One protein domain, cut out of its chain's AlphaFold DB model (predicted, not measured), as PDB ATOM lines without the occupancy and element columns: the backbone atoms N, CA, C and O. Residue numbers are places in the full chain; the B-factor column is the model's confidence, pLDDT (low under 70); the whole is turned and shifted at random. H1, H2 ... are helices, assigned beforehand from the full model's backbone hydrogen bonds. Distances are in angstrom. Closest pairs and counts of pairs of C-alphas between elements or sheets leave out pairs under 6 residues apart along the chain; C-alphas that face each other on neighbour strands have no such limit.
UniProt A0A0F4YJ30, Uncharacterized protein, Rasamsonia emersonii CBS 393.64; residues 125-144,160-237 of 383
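AT A GLANCE: This is residues 125 to 144 and 160 to 237 of the 383 residues of an uncharacterized protein of Rasamsonia emersonii CBS 393.64 (UniProt A0A0F4YJ30). Two long helices, H2 and H4, meet near their ends in a wide V, with short H3 packed on H4 near the corner and short H1 near H4. Residues 160 to 177 and 226 to 237 stick out as free arms. The printed part has 98 residues with four named helices, H1 to H4 in order, and no named strand; it is all helix, a loose rod of 68 by 33 by 21 A, radius of gyration of the C-alphas 18.3 A.

HOW THE PARTS SIT: H1, residues 125 to 131, is close to but not clearly touching H4, residues 208 to 233; their closest C-alphas, of Val 131 and Leu 218, are 7.0 A apart. H2, residues 160 to 185, touches H4 with residues 181 to 185 alone, at a steep tilt of 45 degrees, the same way; the closest C-alphas, of Asp 185 and Ile 211, are 5.8 A apart. H3, residues 190 to 195, touches H4 about perpendicular, at 81 degrees; the closest C-alphas, of Phe 192 and Gly 214, are 4.6 A apart. In H1, H2, H3 and H4 every O i to N i+4 pair is within hydrogen-bond range.

IN THESE COORDINATES: H1 begins at C-alpha 125, (155.504, 117.188, 230.294). From first to last C-alpha H2 measures 37.0 A and H4 37.3 A; H4 ends at C-alpha 233, (160.779, 116.411, 211.624).

THE WHOLE: Residues 145 to 159 are not printed; C-alphas 144 and 160 are 25.9 A apart. The link H3 to H4 is long, 12 residues. The model's pLDDT is under 70 at 14 residues, among them 140 to 144 and 232 to 237.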
ATOM      1  N   ALA A 125     156.052 116.464 229.154       75.88
ATOM      2  CA  ALA A 125     155.504 117.188 230.294       75.88
ATOM      3  C   ALA A 125     156.584 117.939 231.095       75.88
ATOM      4  O   ALA A 125     156.374 119.089 231.476       75.88
ATOM      5  N   GLU A 126     157.752 117.334 231.311       79.75
ATOM      6  CA  GLU A 126     158.861 117.976 232.026       79.75
ATOM      7  C   GLU A 126     159.481 119.116 231.216       79.75
ATOM      8  O   GLU A 126     159.750 120.184 231.766       79.75
ATOM      9  N   ILE A 127     159.636 118.940 229.898       80.50
ATOM     10  CA  ILE A 127     160.105 120.011 229.005       80.50
ATOM     11  C   ILE A 127     159.130 121.192 229.046       80.50
ATOM     12  O   ILE A 127     159.550 122.340 229.198       80.50
ATOM     13  N   MET A 128     157.827 120.923 228.968       82.94
ATOM     14  CA  MET A 128     156.808 121.970 229.025       82.94
ATOM     15  C   MET A 128     156.758 122.671 230.386       82.94
ATOM     16  O   MET A 128     156.561 123.883 230.424       82.94
ATOM     17  N   ASN A 129     157.002 121.959 231.488       83.69
ATOM     18  CA  ASN A 129     157.096 122.571 232.817       83.69
ATOM     19  C   ASN A 129     158.295 123.524 232.943       83.69
ATOM     20  O   ASN A 129     158.192 124.539 233.632       83.69
ATOM     21  N   LEU A 130     159.409 123.231 232.262       84.44
ATOM     22  CA  LEU A 130     160.585 124.105 232.227       84.44
ATOM     23  C   LEU A 130     160.372 125.329 231.325       84.44
ATOM     24  O   LEU A 130     160.738 126.438 231.707       84.44
ATOM     25  N   VAL A 131     159.792 125.137 230.136       85.81
ATOM     26  CA  VAL A 131     159.629 126.201 229.127       85.81
ATOM     27  C   VAL A 131     158.451 127.128 229.436       85.81
ATOM     28  O   VAL A 131     158.512 128.324 229.158       85.81
ATOM     29  N   ALA A 132     157.377 126.587 230.006       84.00
ATOM     30  CA  ALA A 132     156.150 127.314 230.315       84.00
ATOM     31  C   ALA A 132     155.662 126.980 231.739       84.00
ATOM     32  O   ALA A 132     154.614 126.343 231.907       84.00
ATOM     33  N   PRO A 133     156.405 127.401 232.780       83.44
ATOM     34  CA  PRO A 133     156.031 127.146 234.165       83.44
ATOM     35  C   PRO A 133     154.678 127.789 234.496       83.44
ATOM     36  O   PRO A 133     154.492 128.994 234.343       83.44
ATOM     37  N   ARG A 134     153.718 126.983 234.965       73.00
ATOM     38  CA  ARG A 134     152.358 127.456 235.295       73.00
ATOM     39  C   ARG A 134     152.197 127.933 236.739       73.00
ATOM     40  O   ARG A 134     151.307 128.729 237.004       73.00
ATOM     41  N   ASN A 135     153.047 127.464 237.656       66.44
ATOM     42  CA  ASN A 135     152.920 127.715 239.095       66.44
ATOM     43  C   ASN A 135     154.281 128.081 239.703       66.44
ATOM     44  O   ASN A 135     154.990 127.217 240.217       66.44
ATOM     45  N   ILE A 136     154.654 129.359 239.639       75.50
ATOM     46  CA  ILE A 136     155.888 129.853 240.260       75.50
ATOM     47  C   ILE A 136     155.559 130.445 241.629       75.50
ATOM     48  O   ILE A 136     155.074 131.568 241.737       75.50
ATOM     49  N   ASN A 137     155.851 129.695 242.691       66.19
ATOM     50  CA  ASN A 137     155.586 130.095 244.078       66.19
ATOM     51  C   ASN A 137     156.779 130.830 244.718       66.19
ATOM     52  O   ASN A 137     157.151 130.557 245.859       66.19
ATOM     53  N   ARG A 138     157.420 131.747 243.984       74.81
ATOM     54  CA  ARG A 138     158.560 132.526 244.495       74.81
ATOM     55  C   ARG A 138     158.118 133.844 245.111       74.81
ATOM     56  O   ARG A 138     157.155 134.473 244.679       74.81
ATOM     57  N   LYS A 139     158.885 134.299 246.105       72.00
ATOM     58  CA  LYS A 139     158.752 135.667 246.612       72.00
ATOM     59  C   LYS A 139     159.123 136.642 245.489       72.00
ATOM     60  O   LYS A 139     160.095 136.386 244.773       72.00
ATOM     61  N   PRO A 140     158.381 137.750 245.331       67.00
ATOM     62  CA  PRO A 140     158.710 138.742 244.324       67.00
ATOM     63  C   PRO A 140     160.125 139.295 244.567       67.00
ATOM     64  O   PRO A 140     160.536 139.433 245.726       67.00
ATOM     65  N   PRO A 141     160.869 139.632 243.500       65.19
ATOM     66  CA  PRO A 141     162.218 140.162 243.619       65.19
ATOM     67  C   PRO A 141     162.219 141.448 244.449       65.19
ATOM     68  O   PRO A 141     161.266 142.233 244.402       65.19
ATOM     69  N   LEU A 142     163.299 141.662 245.212       62.81
ATOM     70  CA  LEU A 142     163.441 142.788 246.141       62.81
ATOM     71  C   LEU A 142     163.150 144.117 245.443       62.81
ATOM     72  O   LEU A 142     163.924 144.597 244.612       62.81
ATOM     73  N   GLN A 143     162.028 144.732 245.810       64.88
ATOM     74  CA  GLN A 143     161.698 146.080 245.386       64.88
ATOM     75  C   GLN A 143     162.179 147.047 246.464       64.88
ATOM     76  O   GLN A 143     161.587 147.151 247.535       64.88
ATOM     77  N   GLN A 144     163.256 147.781 246.180       59.62
ATOM     78  CA  GLN A 144     163.613 148.934 246.999       59.62
ATOM     79  C   GLN A 144     162.473 149.953 246.878       59.62
ATOM     80  O   GLN A 144     162.164 150.405 245.770       59.62
ATOM     81  N   ASP A 160     161.905 174.306 237.637       75.19
ATOM     82  CA  ASP A 160     161.478 173.341 238.656       75.19
ATOM     83  C   ASP A 160     160.305 172.484 238.153       75.19
ATOM     84  O   ASP A 160     160.259 171.284 238.424       75.19
ATOM     85  N   ASP A 161     159.460 173.029 237.271       84.06
ATOM     86  CA  ASP A 161     158.439 172.257 236.552       84.06
ATOM     87  C   ASP A 161     159.060 171.220 235.613       84.06
ATOM     88  O   ASP A 161     158.604 170.075 235.562       84.06
ATOM     89  N   GLN A 162     160.119 171.568 234.874       90.12
ATOM     90  CA  GLN A 162     160.842 170.591 234.048       90.12
ATOM     91  C   GLN A 162     161.563 169.541 234.896       90.12
ATOM     92  O   GLN A 162     161.538 168.351 234.565       90.12
ATOM     93  N   ARG A 163     162.159 169.946 236.023       91.38
ATOM     94  CA  ARG A 163     162.773 169.019 236.981       91.38
ATOM     95  C   ARG A 163     161.744 168.051 237.559       91.38
ATOM     96  O   ARG A 163     162.019 166.851 237.632       91.38
ATOM     97  N   GLU A 164     160.570 168.543 237.935       88.56
ATOM     98  CA  GLU A 164     159.483 167.736 238.484       88.56
ATOM     99  C   GLU A 164     158.871 166.822 237.415       88.56
ATOM    100  O   GLU A 164     158.697 165.625 237.660       88.56
ATOM    101  N   LYS A 165     158.651 167.321 236.190       92.31
ATOM    102  CA  LYS A 165     158.244 166.504 235.031       92.31
ATOM    103  C   LYS A 165     159.246 165.380 234.768       92.31
ATOM    104  O   LYS A 165     158.838 164.224 234.645       92.31
ATOM    105  N   HIS A 166     160.547 165.679 234.755       94.31
ATOM    106  CA  HIS A 166     161.604 164.673 234.613       94.31
ATOM    107  C   HIS A 166     161.589 163.664 235.773       94.31
ATOM    108  O   HIS A 166     161.681 162.456 235.546       94.31
ATOM    109  N   ARG A 167     161.398 164.124 237.018       93.75
ATOM    110  CA  ARG A 167     161.291 163.253 238.200       93.75
ATOM    111  C   ARG A 167     160.112 162.284 238.090       93.75
ATOM    112  O   ARG A 167     160.266 161.101 238.403       93.75
ATOM    113  N   ILE A 168     158.949 162.763 237.646       90.94
ATOM    114  CA  ILE A 168     157.750 161.941 237.436       90.94
ATOM    115  C   ILE A 168     157.970 160.954 236.283       90.94
ATOM    116  O   ILE A 168     157.680 159.766 236.439       90.94
ATOM    117  N   ALA A 169     158.519 161.413 235.154       94.94
ATOM    118  CA  ALA A 169     158.795 160.575 233.989       94.94
ATOM    119  C   ALA A 169     159.766 159.428 234.323       94.94
ATOM    120  O   ALA A 169     159.475 158.266 234.031       94.94
ATOM    121  N   GLU A 170     160.869 159.721 235.013       95.50
ATOM    122  CA  GLU A 170     161.830 158.703 235.448       95.50
ATOM    123  C   GLU A 170     161.229 157.770 236.515       95.50
ATOM    124  O   GLU A 170     161.480 156.561 236.505       95.50
ATOM    125  N   GLY A 171     160.369 158.287 237.400       93.19
ATOM    126  CA  GLY A 171     159.593 157.467 238.334       93.19
ATOM    127  C   GLY A 171     158.695 156.449 237.620       93.19
ATOM    128  O   GLY A 171     158.725 155.258 237.948       93.19
ATOM    129  N   ASN A 172     157.953 156.891 236.602       94.06
ATOM    130  CA  ASN A 172     157.108 156.026 235.774       94.06
ATOM    131  C   ASN A 172     157.938 155.009 234.982       94.06
ATOM    132  O   ASN A 172     157.617 153.820 234.986       94.06
ATOM    133  N   ARG A 173     159.052 155.437 234.376       96.62
ATOM    134  CA  ARG A 173     159.985 154.547 233.672       96.62
ATOM    135  C   ARG A 173     160.505 153.433 234.588       96.62
ATOM    136  O   ARG A 173     160.445 152.260 234.216       96.62
ATOM    137  N   ARG A 174     160.960 153.761 235.806       93.19
ATOM    138  CA  ARG A 174     161.434 152.767 236.796       93.19
ATOM    139  C   ARG A 174     160.329 151.816 237.245       93.19
ATOM    140  O   ARG A 174     160.598 150.627 237.447       93.19
ATOM    141  N   LYS A 175     159.099 152.317 237.400       91.50
ATOM    142  CA  LYS A 175     157.928 151.496 237.734       91.50
ATOM    143  C   LYS A 175     157.636 150.481 236.624       91.50
ATOM    144  O   LYS A 175     157.533 149.296 236.930       91.50
ATOM    145  N   ASN A 176     157.599 150.924 235.367       94.50
ATOM    146  CA  ASN A 176     157.376 150.056 234.206       94.50
ATOM    147  C   ASN A 176     158.486 149.007 234.068       94.50
ATOM    148  O   ASN A 176     158.199 147.824 233.925       94.50
ATOM    149  N   LEU A 177     159.753 149.405 234.220       94.94
ATOM    150  CA  LEU A 177     160.876 148.465 234.195       94.94
ATOM    151  C   LEU A 177     160.782 147.419 235.317       94.94
ATOM    152  O   LEU A 177     161.066 146.243 235.106       94.94
ATOM    153  N   SER A 178     160.357 147.831 236.514       90.19
ATOM    154  CA  SER A 178     160.145 146.900 237.630       90.19
ATOM    155  C   SER A 178     158.994 145.929 237.354       90.19
ATOM    156  O   SER A 178     159.071 144.772 237.753       90.19
ATOM    157  N   GLN A 179     157.939 146.376 236.666       91.75
ATOM    158  CA  GLN A 179     156.857 145.503 236.219       91.75
ATOM    159  C   GLN A 179     157.352 144.480 235.189       91.75
ATOM    160  O   GLN A 179     157.149 143.290 235.413       91.75
ATOM    161  N   LEU A 180     158.068 144.915 234.149       94.31
ATOM    162  CA  LEU A 180     158.628 144.019 233.130       94.31
ATOM    163  C   LEU A 180     159.544 142.951 233.740       94.31
ATOM    164  O   LEU A 180     159.455 141.782 233.379       94.31
ATOM    165  N   HIS A 181     160.376 143.320 234.719       92.69
ATOM    166  CA  HIS A 181     161.206 142.347 235.433       92.69
ATOM    167  C   HIS A 181     160.389 141.309 236.212       92.69
ATOM    168  O   HIS A 181     160.782 140.148 236.237       92.69
ATOM    169  N   ARG A 182     159.273 141.701 236.842       89.88
ATOM    170  CA  ARG A 182     158.390 140.757 237.554       89.88
ATOM    171  C   ARG A 182     157.672 139.820 236.592       89.88
ATOM    172  O   ARG A 182     157.575 138.630 236.864       89.88
ATOM    173  N   GLU A 183     157.192 140.348 235.471       91.62
ATOM    174  CA  GLU A 183     156.561 139.533 234.431       91.62
ATOM    175  C   GLU A 183     157.556 138.530 233.840       91.62
ATOM    176  O   GLU A 183     157.214 137.361 233.677       91.62
ATOM    177  N   LEU A 184     158.799 138.951 233.590       93.50
ATOM    178  CA  LEU A 184     159.860 138.059 233.130       93.50
ATOM    179  C   LEU A 184     160.189 136.970 234.165       93.50
ATOM    180  O   LEU A 184     160.211 135.794 233.820       93.50
ATOM    181  N   ASP A 185     160.383 137.340 235.432       90.94
ATOM    182  CA  ASP A 185     160.650 136.398 236.529       90.94
ATOM    183  C   ASP A 185     159.556 135.326 236.661       90.94
ATOM    184  O   ASP A 185     159.855 134.142 236.818       90.94
ATOM    185  N   SER A 186     158.288 135.722 236.486       89.75
ATOM    186  CA  SER A 186     157.133 134.813 236.521       89.75
ATOM    187  C   SER A 186     157.068 133.801 235.368       89.75
ATOM    188  O   SER A 186     156.226 132.907 235.394       89.75
ATOM    189  N   ARG A 187     157.939 133.921 234.358       91.69
ATOM    190  CA  ARG A 187     158.016 133.003 233.206       91.69
ATOM    191  C   ARG A 187     159.254 132.114 233.218       91.69
ATOM    192  O   ARG A 187     159.321 131.164 232.449       91.69
ATOM    193  N   ILE A 188     160.242 132.419 234.053       92.75
ATOM    194  CA  ILE A 188     161.502 131.670 234.113       92.75
ATOM    195  C   ILE A 188     161.360 130.595 235.172       92.75
ATOM    196  O   ILE A 188     161.025 130.939 236.292       92.75
ATOM    197  N   HIS A 189     161.648 129.330 234.875       91.88
ATOM    198  CA  HIS A 189     161.638 128.243 235.865       91.88
ATOM    199  C   HIS A 189     162.863 128.288 236.813       91.88
ATOM    200  O   HIS A 189     163.948 128.697 236.400       91.88
ATOM    201  N   ASP A 190     162.717 127.811 238.061       90.00
ATOM    202  CA  ASP A 190     163.758 127.811 239.117       90.00
ATOM    203  C   ASP A 190     165.065 127.170 238.639       90.00
ATOM    204  O   ASP A 190     166.137 127.718 238.848       90.00
ATOM    205  N   PHE A 191     164.962 126.074 237.888       90.06
ATOM    206  CA  PHE A 191     166.079 125.422 237.199       90.06
ATOM    207  C   PHE A 191     167.020 126.395 236.460       90.06
ATOM    208  O   PHE A 191     168.240 126.268 236.552       90.06
ATOM    209  N   PHE A 192     166.481 127.373 235.725       92.50
ATOM    210  CA  PHE A 192     167.304 128.337 234.986       92.50
ATOM    211  C   PHE A 192     167.893 129.409 235.897       92.50
ATOM    212  O   PHE A 192     169.002 129.882 235.652       92.50
ATOM    213  N   LEU A 193     167.184 129.764 236.970       91.44
ATOM    214  CA  LEU A 193     167.718 130.652 237.994       91.44
ATOM    215  C   LEU A 193     168.860 129.987 238.770       91.44
ATOM    216  O   LEU A 193     169.882 130.626 239.009       91.44
ATOM    217  N   GLU A 194     168.736 128.703 239.098       90.62
ATOM    218  CA  GLU A 194     169.800 127.920 239.727       90.62
ATOM    219  C   GLU A 194     171.057 127.869 238.865       90.62
ATOM    220  O   GLU A 194     172.168 128.056 239.364       90.62
ATOM    221  N   ARG A 195     170.890 127.724 237.548       89.88
ATOM    222  CA  ARG A 195     172.008 127.829 236.600       89.88
ATOM    223  C   ARG A 195     172.613 129.225 236.519       89.88
ATOM    224  O   ARG A 195     173.813 129.338 236.294       89.88
ATOM    225  N   ALA A 196     171.820 130.264 236.751       91.12
ATOM    226  CA  ALA A 196     172.303 131.632 236.917       91.12
ATOM    227  C   ALA A 196     172.974 131.886 238.279       91.12
ATOM    228  O   ALA A 196     173.361 133.012 238.570       91.12
ATOM    229  N   GLY A 197     173.122 130.865 239.129       88.06
ATOM    230  CA  GLY A 197     173.763 130.986 240.438       88.06
ATOM    231  C   GLY A 197     172.819 131.418 241.562       88.06
ATOM    232  O   GLY A 197     173.270 131.600 242.698       88.06
ATOM    233  N   TRP A 198     171.513 131.541 241.294       90.81
ATOM    234  CA  TRP A 198     170.529 131.743 242.355       90.81
ATOM    235  C   TRP A 198     170.390 130.459 243.169       90.81
ATOM    236  O   TRP A 198     170.233 129.376 242.625       90.81
ATOM    237  N   ASN A 199     170.442 130.559 244.493       87.25
ATOM    238  CA  ASN A 199     170.341 129.387 245.351       87.25
ATOM    239  C   ASN A 199     169.059 129.458 246.193       87.25
ATOM    240  O   ASN A 199     169.005 130.285 247.114       87.25
ATOM    241  N   PRO A 200     168.063 128.582 245.948       82.50
ATOM    242  CA  PRO A 200     166.814 128.582 246.705       82.50
ATOM    243  C   PRO A 200     167.033 128.296 248.199       82.50
ATOM    244  O   PRO A 200     166.329 128.853 249.043       82.50
ATOM    245  N   ALA A 201     168.063 127.519 248.560       84.25
ATOM    246  CA  ALA A 201     168.381 127.192 249.952       84.25
ATOM    247  C   ALA A 201     168.867 128.403 250.763       84.25
ATOM    248  O   ALA A 201     168.751 128.416 251.986       84.25
ATOM    249  N   LYS A 202     169.386 129.448 250.105       81.56
ATOM    250  CA  LYS A 202     169.834 130.672 250.792       81.56
ATOM    251  C   LYS A 202     168.676 131.601 251.165       81.56
ATOM    252  O   LYS A 202     168.909 132.608 251.826       81.56
ATOM    253  N   SER A 203     167.435 131.291 250.768       68.69
ATOM    254  CA  SER A 203     166.221 132.099 251.006       68.69
ATOM    255  C   SER A 203     166.296 133.558 250.520       68.69
ATOM    256  O   SER A 203     165.432 134.377 250.843       68.69
ATOM    257  N   LEU A 204     167.319 133.888 249.725       77.75
ATOM    258  CA  LEU A 204     167.540 135.221 249.194       77.75
ATOM    259  C   LEU A 204     166.656 135.446 247.963       77.75
ATOM    260  O   LEU A 204     166.602 134.586 247.078       77.75
ATOM    261  N   PRO A 205     166.001 136.613 247.864       81.31
ATOM    262  CA  PRO A 205     165.295 136.993 246.654       81.31
ATOM    263  C   PRO A 205     166.259 137.092 245.472       81.31
ATOM    264  O   PRO A 205     167.373 137.609 245.589       81.31
ATOM    265  N   GLN A 206     165.802 136.621 244.322       84.81
ATOM    266  CA  GLN A 206     166.505 136.698 243.055       84.81
ATOM    267  C   GLN A 206     166.800 138.160 242.685       84.81
ATOM    268  O   GLN A 206     165.940 139.044 242.761       84.81
ATOM    269  N   SER A 207     168.048 138.421 242.297       89.69
ATOM    270  CA  SER A 207     168.449 139.731 241.774       89.69
ATOM    271  C   SER A 207     167.976 139.897 240.324       89.69
ATOM    272  O   SER A 207     167.687 138.922 239.629       89.69
ATOM    273  N   LYS A 208     167.943 141.143 239.832       91.25
ATOM    274  CA  LYS A 208     167.634 141.431 238.419       91.25
ATOM    275  C   LYS A 208     168.582 140.719 237.454       91.25
ATOM    276  O   LYS A 208     168.158 140.337 236.372       91.25
ATOM    277  N   GLU A 209     169.836 140.541 237.857       92.81
ATOM    278  CA  GLU A 209     170.846 139.835 237.076       92.81
ATOM    279  C   GLU A 209     170.511 138.347 236.935       92.81
ATOM    280  O   GLU A 209     170.480 137.854 235.813       92.81
ATOM    281  N   HIS A 210     170.147 137.669 238.031       93.31
ATOM    282  CA  HIS A 210     169.726 136.263 237.985       93.31
ATOM    283  C   HIS A 210     168.529 136.058 237.050       93.31
ATOM    284  O   HIS A 210     168.500 135.101 236.286       93.31
ATOM    285  N   ILE A 211     167.555 136.976 237.077       93.44
ATOM    286  CA  ILE A 211     166.382 136.935 236.191       93.44
ATOM    287  C   ILE A 211     166.815 137.057 234.721       93.44
ATOM    288  O   ILE A 211     166.363 136.291 233.876       93.44
ATOM    289  N   VAL A 212     167.709 137.994 234.393       96.50
ATOM    290  CA  VAL A 212     168.179 138.175 233.009       96.50
ATOM    291  C   VAL A 212     169.003 136.974 232.541       96.50
ATOM    292  O   VAL A 212     168.757 136.460 231.454       96.50
ATOM    293  N   GLN A 213     169.933 136.482 233.360       95.56
ATOM    294  CA  GLN A 213     170.737 135.299 233.033       95.56
ATOM    295  C   GLN A 213     169.871 134.039 232.900       95.56
ATOM    296  O   GLN A 213     170.027 133.282 231.945       95.56
ATOM    297  N   GLY A 214     168.901 133.845 233.796       94.12
ATOM    298  CA  GLY A 214     167.930 132.756 233.705       94.12
ATOM    299  C   GLY A 214     167.103 132.810 232.416       94.12
ATOM    300  O   GLY A 214     166.875 131.775 231.794       94.12
ATOM    301  N   ALA A 215     166.712 134.007 231.964       96.12
ATOM    302  CA  ALA A 215     166.037 134.181 230.678       96.12
ATOM    303  C   ALA A 215     166.928 133.785 229.492       96.12
ATOM    304  O   ALA A 215     166.451 133.129 228.570       96.12
ATOM    305  N   ILE A 216     168.215 134.149 229.523       95.12
ATOM    306  CA  ILE A 216     169.183 133.759 228.486       95.12
ATOM    307  C   ILE A 216     169.297 132.232 228.429       95.12
ATOM    308  O   ILE A 216     169.126 131.651 227.360       95.12
ATOM    309  N   PHE A 217     169.457 131.565 229.577       92.50
ATOM    310  CA  PHE A 217     169.519 130.102 229.615       92.50
ATOM    311  C   PHE A 217     168.237 129.425 229.121       92.50
ATOM    312  O   PHE A 217     168.316 128.377 228.480       92.50
ATOM    313  N   LEU A 218     167.066 130.003 229.398       94.50
ATOM    314  CA  LEU A 218     165.800 129.516 228.856       94.50
ATOM    315  C   LEU A 218     165.766 129.639 227.324       94.50
ATOM    316  O   LEU A 218     165.365 128.689 226.655       94.50
ATOM    317  N   ILE A 219     166.203 130.771 226.767       93.69
ATOM    318  CA  ILE A 219     166.253 130.985 225.311       93.69
ATOM    319  C   ILE A 219     167.210 129.984 224.654       93.69
ATOM    320  O   ILE A 219     166.826 129.327 223.684       93.69
ATOM    321  N   ASP A 220     168.411 129.809 225.207       89.75
ATOM    322  CA  ASP A 220     169.393 128.841 224.704       89.75
ATOM    323  C   ASP A 220     168.841 127.411 224.765       89.75
ATOM    324  O   ASP A 220     168.979 126.629 223.821       89.75
ATOM    325  N   PHE A 221     168.146 127.072 225.853       87.31
ATOM    326  CA  PHE A 221     167.479 125.784 225.994       87.31
ATOM    327  C   PHE A 221     166.373 125.590 224.948       87.31
ATOM    328  O   PHE A 221     166.315 124.543 224.301       87.31
ATOM    329  N   MET A 222     165.526 126.599 224.726       90.06
ATOM    330  CA  MET A 222     164.486 126.556 223.696       90.06
ATOM    331  C   MET A 222     165.076 126.408 222.290       90.06
ATOM    332  O   MET A 222     164.533 125.649 221.492       90.06
ATOM    333  N   LEU A 223     166.198 127.070 221.988       86.56
ATOM    334  CA  LEU A 223     166.901 126.925 220.709       86.56
ATOM    335  C   LEU A 223     167.328 125.470 220.475       86.56
ATOM    336  O   LEU A 223     167.138 124.928 219.382       86.56
ATOM    337  N   VAL A 224     167.865 124.821 221.511       82.19
ATOM    338  CA  VAL A 224     168.255 123.407 221.459       82.19
ATOM    339  C   VAL A 224     167.031 122.515 221.232       82.19
ATOM    340  O   VAL A 224     167.071 121.661 220.346       82.19
ATOM    341  N   VAL A 225     165.923 122.750 221.948       83.00
ATOM    342  CA  VAL A 225     164.653 122.019 221.758       83.00
ATOM    343  C   VAL A 225     164.118 122.185 220.334       83.00
ATOM    344  O   VAL A 225     163.836 121.189 219.672       83.00
ATOM    345  N   ILE A 226     164.039 123.412 219.819       84.69
ATOM    346  CA  ILE A 226     163.573 123.692 218.452       84.69
ATOM    347  C   ILE A 226     164.470 122.989 217.427       84.69
ATOM    348  O   ILE A 226     163.972 122.324 216.521       84.69
ATOM    349  N   THR A 227     165.791 123.066 217.600       79.06
ATOM    350  CA  THR A 227     166.752 122.387 216.716       79.06
ATOM    351  C   THR A 227     166.590 120.863 216.766       79.06
ATOM    352  O   THR A 227     166.761 120.199 215.742       79.06
ATOM    353  N   HIS A 228     166.233 120.291 217.925       75.94
ATOM    354  CA  HIS A 228     165.870 118.874 218.031       75.94
ATOM    355  C   HIS A 228     164.678 118.531 217.168       75.94
ATOM    356  O   HIS A 228     164.741 117.592 216.380       75.94
ATOM    357  N   LEU A 229     163.597 119.287 217.364       77.50
ATOM    358  CA  LEU A 229     162.301 119.007 216.781       77.50
ATOM    359  C   LEU A 229     162.403 119.130 215.264       77.50
ATOM    360  O   LEU A 229     161.976 118.225 214.565       77.50
ATOM    361  N   LEU A 230     163.111 120.146 214.768       74.31
ATOM    362  CA  LEU A 230     163.439 120.302 213.348       74.31
ATOM    363  C   LEU A 230     164.260 119.131 212.784       74.31
ATOM    364  O   LEU A 230     164.073 118.718 211.640       74.31
ATOM    365  N   ARG A 231     165.192 118.571 213.566       72.75
ATOM    366  CA  ARG A 231     165.978 117.401 213.141       72.75
ATOM    367  C   ARG A 231     165.135 116.122 213.138       72.75
ATOM    368  O   ARG A 231     165.335 115.285 212.260       72.75
ATOM    369  N   GLN A 232     164.215 115.981 214.092       63.06
ATOM    370  CA  GLN A 232     163.260 114.872 214.163       63.06
ATOM    371  C   GLN A 232     162.156 114.968 213.101       63.06
ATOM    372  O   GLN A 232     161.700 113.941 212.610       63.06
ATOM    373  N   GLU A 233     161.762 116.173 212.690       53.72
ATOM    374  CA  GLU A 233     160.779 116.411 211.624       53.72
ATOM    375  C   GLU A 233     161.241 115.837 210.277       53.72
ATOM    376  O   GLU A 233     160.429 115.398 209.467       53.72
ATOM    377  N   LYS A 234     162.559 115.708 210.071       55.34
ATOM    378  CA  LYS A 234     163.122 114.965 208.935       55.34
ATOM    379  C   LYS A 234     162.737 113.471 208.936       55.34
ATOM    380  O   LYS A 234     162.981 112.799 207.939       55.34
ATOM    381  N   GLN A 235     162.173 112.953 210.032       54.44
ATOM    382  CA  GLN A 235     161.735 111.565 210.198       54.44
ATOM    383  C   GLN A 235     160.214 111.386 210.401       54.44
ATOM    384  O   GLN A 235     159.729 110.378 209.903       54.44
ATOM    385  N   VAL A 236     159.420 112.277 211.033       45.62
ATOM    386  CA  VAL A 236     157.938 112.087 211.078       45.62
ATOM    387  C   VAL A 236     157.099 113.370 211.305       45.62
ATOM    388  O   VAL A 236     157.366 114.147 212.216       45.62
ATOM    389  N   SER A 237     155.980 113.443 210.561       46.00
ATOM    390  CA  SER A 237     154.723 114.214 210.731       46.00
ATOM    391  C   SER A 237     154.513 115.457 209.832       46.00
ATOM    392  O   SER A 237     154.965 116.555 210.160       46.00
TER     393      SER A 237